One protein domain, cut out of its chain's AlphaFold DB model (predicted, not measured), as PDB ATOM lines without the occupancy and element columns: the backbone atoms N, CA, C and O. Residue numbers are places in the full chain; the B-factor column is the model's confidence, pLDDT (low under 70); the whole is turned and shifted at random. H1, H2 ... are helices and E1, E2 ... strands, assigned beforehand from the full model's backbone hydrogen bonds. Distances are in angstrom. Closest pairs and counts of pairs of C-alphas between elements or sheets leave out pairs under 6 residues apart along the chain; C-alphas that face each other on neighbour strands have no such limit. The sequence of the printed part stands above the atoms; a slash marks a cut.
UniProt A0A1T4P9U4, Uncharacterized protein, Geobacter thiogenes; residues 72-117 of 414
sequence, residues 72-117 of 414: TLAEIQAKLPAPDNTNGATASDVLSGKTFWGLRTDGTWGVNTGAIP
ATOM      1  N   THR A  72      26.610 -41.774  43.029       84.31
ATOM      2  CA  THR A  72      27.854 -41.950  42.277       84.31
ATOM      3  C   THR A  72      27.835 -41.171  40.961       84.31
ATOM      4  O   THR A  72      26.778 -40.855  40.409       84.31
ATOM      5  N   LEU A  73      29.019 -40.915  40.391       84.31
ATOM      6  CA  LEU A  73      29.124 -40.368  39.030       84.31
ATOM      7  C   LEU A  73      28.520 -41.316  37.977       84.31
ATOM      8  O   LEU A  73      28.010 -40.842  36.969       84.31
ATOM      9  N   ALA A  74      28.507 -42.631  38.232       85.12
ATOM     10  CA  ALA A  74      27.848 -43.616  37.377       85.12
ATOM     11  C   ALA A  74      26.311 -43.483  37.403       85.12
ATOM     12  O   ALA A  74      25.673 -43.562  36.357       85.12
ATOM     13  N   GLU A  75      25.709 -43.216  38.568       86.75
ATOM     14  CA  GLU A  75      24.269 -42.932  38.675       86.75
ATOM     15  C   GLU A  75      23.881 -41.605  38.010       86.75
ATOM     16  O   GLU A  75      22.808 -41.527  37.418       86.75
ATOM     17  N   ILE A  76      24.746 -40.580  38.048       87.31
ATOM     18  CA  ILE A  76      24.552 -39.365  37.238       87.31
ATOM     19  C   ILE A  76      24.676 -39.686  35.747       87.31
ATOM     20  O   ILE A  76      23.816 -39.282  34.971       87.31
ATOM     21  N   GLN A  77      25.705 -40.430  35.332       87.81
ATOM     22  CA  GLN A  77      25.916 -40.796  33.930       87.81
ATOM     23  C   GLN A  77      24.720 -41.573  33.355       87.81
ATOM     24  O   GLN A  77      24.313 -41.309  32.229       87.81
ATOM     25  N   ALA A  78      24.106 -42.459  34.145       90.69
ATOM     26  CA  ALA A  78      22.885 -43.185  33.785       90.69
ATOM     27  C   ALA A  78      21.614 -42.306  33.695       90.69
ATOM     28  O   ALA A  78      20.563 -42.797  33.282       90.69
ATOM     29  N   LYS A  79      21.695 -41.027  34.087       90.56
ATOM     30  CA  LYS A  79      20.630 -40.014  33.976       90.56
ATOM     31  C   LYS A  79      20.961 -38.885  32.995       90.56
ATOM     32  O   LYS A  79      20.114 -38.028  32.761       90.56
ATOM     33  N   LEU A  80      22.163 -38.865  32.414       90.44
ATOM     34  CA  LEU A  80      22.484 -37.911  31.356       90.44
ATOM     35  C   LEU A  80      21.728 -38.279  30.068       90.44
ATOM     36  O   LEU A  80      21.633 -39.464  29.736       90.44
ATOM     37  N   PRO A  81      21.218 -37.290  29.312       91.19
ATOM     38  CA  PRO A  81      20.674 -37.543  27.985       91.19
ATOM     39  C   PRO A  81      21.735 -38.172  27.072       91.19
ATOM     40  O   PRO A  81      22.904 -37.780  27.097       91.19
ATOM     41  N   ALA A  82      21.315 -39.123  26.240       92.62
ATOM     42  CA  ALA A  82      22.149 -39.709  25.196       92.62
ATOM     43  C   ALA A  82      21.975 -38.945  23.866       92.62
ATOM     44  O   ALA A  82      20.864 -38.494  23.575       92.62
ATOM     45  N   PRO A  83      23.030 -38.824  23.040       94.44
ATOM     46  CA  PRO A  83      22.914 -38.342  21.669       94.44
ATOM     47  C   PRO A  83      21.937 -39.156  20.813       94.44
ATOM     48  O   PRO A  83      22.102 -40.365  20.658       94.44
ATOM     49  N   ASP A  84      20.974 -38.473  20.196       95.25
ATOM     50  CA  ASP A  84      20.082 -39.027  19.178       95.25
ATOM     51  C   ASP A  84      19.942 -38.037  18.010       95.25
ATOM     52  O   ASP A  84      19.213 -37.049  18.077       95.25
ATOM     53  N   ASN A  85      20.652 -38.319  16.915       92.88
ATOM     54  CA  ASN A  85      20.561 -37.558  15.666       92.88
ATOM     55  C   ASN A  85      19.437 -38.054  14.733       92.88
ATOM     56  O   ASN A  85      19.165 -37.402  13.723       92.88
ATOM     57  N   THR A  86      18.800 -39.182  15.060       94.00
ATOM     58  CA  THR A  86      17.786 -39.866  14.243       94.00
ATOM     59  C   THR A  86      16.375 -39.433  14.635       94.00
ATOM     60  O   THR A  86      15.595 -39.068  13.762       94.00
ATOM     61  N   ASN A  87      16.062 -39.432  15.935       94.00
ATOM     62  CA  ASN A  87      14.748 -39.064  16.481       94.00
ATOM     63  C   ASN A  87      14.804 -37.837  17.409       94.00
ATOM     64  O   ASN A  87      13.762 -37.350  17.845       94.00
ATOM     65  N   GLY A  88      16.000 -37.325  17.728       93.50
ATOM     66  CA  GLY A  88      16.144 -36.089  18.493       93.50
ATOM     67  C   GLY A  88      15.560 -34.908  17.723       93.50
ATOM     68  O   GLY A  88      16.001 -34.612  16.609       93.50
ATOM     69  N   ALA A  89      14.579 -34.243  18.336       94.44
ATOM     70  CA  ALA A  89      13.837 -33.132  17.753       94.44
ATOM     71  C   ALA A  89      14.740 -31.952  17.357       94.44
ATOM     72  O   ALA A  89      15.700 -31.611  18.052       94.44
ATOM     73  N   THR A  90      14.385 -31.301  16.254       94.06
ATOM     74  CA  THR A  90      14.889 -29.993  15.829       94.06
ATOM     75  C   THR A  90      13.925 -28.885  16.265       94.06
ATOM     76  O   THR A  90      12.815 -29.145  16.735       94.06
ATOM     77  N   ALA A  91      14.295 -27.617  16.059       93.31
ATOM     78  CA  ALA A  91      13.357 -26.508  16.245       93.31
ATOM     79  C   ALA A  91      12.100 -26.646  15.353       93.31
ATOM     80  O   ALA A  91      11.010 -26.256  15.770       93.31
ATOM     81  N   SER A  92      12.227 -27.249  14.167       92.88
ATOM     82  CA  SER A  92      11.121 -27.482  13.227       92.88
ATOM     83  C   SER A  92      10.146 -28.580  13.664       92.88
ATOM     84  O   SER A  92       9.100 -28.715  13.038       92.88
ATOM     85  N   ASP A  93      10.447 -29.325  14.732       92.69
ATOM     86  CA  ASP A  93       9.584 -30.379  15.291       92.69
ATOM     87  C   ASP A  93       8.812 -29.912  16.543       92.69
ATOM     88  O   ASP A  93       7.965 -30.632  17.074       92.69
ATOM     89  N   VAL A  94       9.087 -28.695  17.032       94.38
ATOM     90  CA  VAL A  94       8.545 -28.161  18.291       94.38
ATOM     91  C   VAL A  94       7.809 -26.840  18.059       94.38
ATOM     92  O   VAL A  94       8.210 -26.003  17.249       94.38
ATOM     93  N   LEU A  95       6.713 -26.633  18.795       93.75
ATOM     94  CA  LEU A  95       5.876 -25.437  18.692       93.75
ATOM     95  C   LEU A  95       6.652 -24.149  19.015       93.75
ATOM     96  O   LEU A  95       7.375 -24.080  20.010       93.75
ATOM     97  N   SER A  96       6.451 -23.110  18.202       94.00
ATOM     98  CA  SER A  96       7.088 -21.804  18.376       94.00
ATOM     99  C   SER A  96       6.852 -21.224  19.773       94.00
ATOM    100  O   SER A  96       5.740 -21.257  20.309       94.00
ATOM    101  N   GLY A  97       7.928 -20.736  20.395       91.31
ATOM    102  CA  GLY A  97       7.913 -20.226  21.768       91.31
ATOM    103  C   GLY A  97       7.801 -21.295  22.868       91.31
ATOM    104  O   GLY A  97       7.645 -20.938  24.036       91.31
ATOM    105  N   LYS A  98       7.879 -22.594  22.543       94.38
ATOM    106  CA  LYS A  98       8.075 -23.673  23.527       94.38
ATOM    107  C   LYS A  98       9.537 -24.100  23.555       94.38
ATOM    108  O   LYS A  98      10.157 -24.245  22.506       94.38
ATOM    109  N   THR A  99      10.079 -24.303  24.750       95.81
ATOM    110  CA  THR A  99      11.445 -24.795  24.942       95.81
ATOM    111  C   THR A  99      11.489 -26.318  25.021       95.81
ATOM    112  O   THR A  99      10.533 -26.958  25.460       95.81
ATOM    113  N   PHE A 100      12.609 -26.901  24.600       95.56
ATOM    114  CA  PHE A 100      12.892 -28.334  24.683       95.56
ATOM    115  C   PHE A 100      14.397 -28.572  24.876       95.56
ATOM    116  O   PHE A 100      15.200 -27.656  24.692       95.56
ATOM    117  N   TRP A 101      14.788 -29.796  25.243       93.62
ATOM    118  CA  TRP A 101      16.196 -30.198  25.274       93.62
ATOM    119  C   TRP A 101      16.541 -30.980  24.000       93.62
ATOM    120  O   TRP A 101      16.038 -32.081  23.787       93.62
ATOM    121  N   GLY A 102      17.382 -30.400  23.148       95.38
ATOM    122  CA  GLY A 102      17.885 -31.025  21.930       95.38
ATOM    123  C   GLY A 102      18.908 -32.112  22.248       95.38
ATOM    124  O   GLY A 102      19.865 -31.881  22.990       95.38
ATOM    125  N   LEU A 103      18.696 -33.300  21.673       96.00
ATOM    126  CA  LEU A 103      19.562 -34.481  21.812       96.00
ATOM    127  C   LEU A 103      20.564 -34.631  20.655       96.00
ATOM    128  O   LEU A 103      21.252 -35.644  20.547       96.00
ATOM    129  N   ARG A 104      20.640 -33.640  19.766       93.69
ATOM    130  CA  ARG A 104      21.380 -33.720  18.506       93.69
ATOM    131  C   ARG A 104      22.801 -33.176  18.658       93.69
ATOM    132  O   ARG A 104      23.034 -32.235  19.412       93.69
ATOM    133  N   THR A 105      23.759 -33.733  17.923       93.94
ATOM    134  CA  THR A 105      25.185 -33.341  17.966       93.94
ATOM    135  C   THR A 105      25.587 -32.382  16.844       93.94
ATOM    136  O   THR A 105      26.771 -32.125  16.648       93.94
ATOM    137  N   ASP A 106      24.621 -31.853  16.093       90.12
ATOM    138  CA  ASP A 106      24.794 -30.925  14.963       90.12
ATOM    139  C   ASP A 106      24.911 -29.446  15.393       90.12
ATOM    140  O   ASP A 106      24.686 -28.530  14.607       90.12
ATOM    141  N   GLY A 107      25.275 -29.211  16.657       89.50
ATOM    142  CA  GLY A 107      25.310 -27.889  17.285       89.50
ATOM    143  C   GLY A 107      24.030 -27.521  18.042       89.50
ATOM    144  O   GLY A 107      24.051 -26.552  18.793       89.50
ATOM    145  N   THR A 108      22.950 -28.306  17.926       92.94
ATOM    146  CA  THR A 108      21.675 -28.062  18.634       92.94
ATOM    147  C   THR A 108      21.525 -28.833  19.960       92.94
ATOM    148  O   THR A 108      20.419 -29.011  20.464       92.94
ATOM    149  N   TRP A 109      22.629 -29.267  20.580       94.38
ATOM    150  CA  TRP A 109      22.610 -29.911  21.902       94.38
ATOM    151  C   TRP A 109      22.253 -28.917  23.019       94.38
ATOM    152  O   TRP A 109      22.887 -27.868  23.138       94.38
ATOM    153  N   GLY A 110      21.301 -29.265  23.891       92.88
ATOM    154  CA  GLY A 110      20.920 -28.437  25.046       92.88
ATOM    155  C   GLY A 110      19.569 -27.732  24.899       92.88
ATOM    156  O   GLY A 110      18.704 -28.170  24.143       92.88
ATOM    157  N   VAL A 111      19.345 -26.649  25.651       94.62
ATOM    158  CA  VAL A 111      18.056 -25.930  25.631       94.62
ATOM    159  C   VAL A 111      17.871 -25.187  24.306       94.62
ATOM    160  O   VAL A 111      18.619 -24.265  23.992       94.62
ATOM    161  N   ASN A 112      16.831 -25.564  23.569       96.19
ATOM    162  CA  ASN A 112      16.410 -24.955  22.310       96.19
ATOM    163  C   ASN A 112      14.969 -24.436  22.425       96.19
ATOM    164  O   ASN A 112      14.233 -24.804  23.344       96.19
ATOM    165  N   THR A 113      14.550 -23.625  21.454       96.31
ATOM    166  CA  THR A 113      13.164 -23.158  21.294       96.31
ATOM    167  C   THR A 113      12.613 -23.662  19.964       96.31
ATOM    168  O   THR A 113      13.320 -23.651  18.959       96.31
ATOM    169  N   GLY A 114      11.358 -24.110  19.955       96.19
ATOM    170  CA  GLY A 114      10.655 -24.529  18.747       96.19
ATOM    171  C   GLY A 114      10.391 -23.390  17.760       96.19
ATOM    172  O   GLY A 114      10.458 -22.209  18.111       96.19
ATOM    173  N   ALA A 115      10.053 -23.762  16.528       95.06
ATOM    174  CA  ALA A 115       9.828 -22.867  15.397       95.06
ATOM    175  C   ALA A 115       8.498 -23.111  14.657       95.06
ATOM    176  O   ALA A 115       8.094 -22.244  13.883       95.06
ATOM    177  N   ILE A 116       7.782 -24.223  14.898       94.12
ATOM    178  CA  ILE A 116       6.505 -24.510  14.214       94.12
ATOM    179  C   ILE A 116       5.488 -23.388  14.514       94.12
ATOM    180  O   ILE A 116       5.168 -23.165  15.687       94.12
ATOM    181  N   PRO A 117       4.929 -22.690  13.508       93.12
ATOM    182  CA  PRO A 117       3.927 -21.652  13.735       93.12
ATOM    183  C   PRO A 117       2.571 -22.250  14.141       93.12
ATOM    184  O   PRO A 117       2.178 -23.315  13.665       93.12
TER     185      PRO A 117
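AT A GLANCE: This is residues 72 to 117 of the 414 residues of an uncharacterized protein of Geobacter thiogenes (UniProt A0A1T4P9U4). Little regular structure is present: a short helix, H1, sticks out at one end of a rod, and a long stretch without named elements leads from it to a small two-stranded hairpin, E1 and E2. The printed part has 46 residues, with H1, E1 and E2 in that order; the class is mixed, with 13 residues in named elements. It is loose, with a radius of gyration of the C-alphas of 12.3 A, and spans 42 by 19 by 15 A.

IN THESE COORDINATES: H1 is residues 73 to 77, 6.0 A long, from C-alpha 73 at (29.124, -40.368, 39.030). E1 is residues 99 to 102, 9.5 A. E2 is residues 110 to 113, 10.1 A, ending at C-alpha 113 at (13.164, -23.158, 21.294).

HOW THE PARTS SIT: H1 and E2 are apart. In H1 every O i to N i+4 pair is within hydrogen-bond range. E1 and E2 form an antiparallel hairpin at 139 degrees; N 102 and O 110 are 2.8 A apart, within hydrogen-bond range. Residues 95 to 96 pair parallel with residues 114 to 116.

THE WHOLE: The C-alphas of Thr 72 and Pro 117, the two farthest apart, are 42.4 A apart. Residues 72 to 80 stand free. The link from H1 to E1 is long, 21 residues. The printed part has no cut, and no printed residue is under 70 in pLDDT.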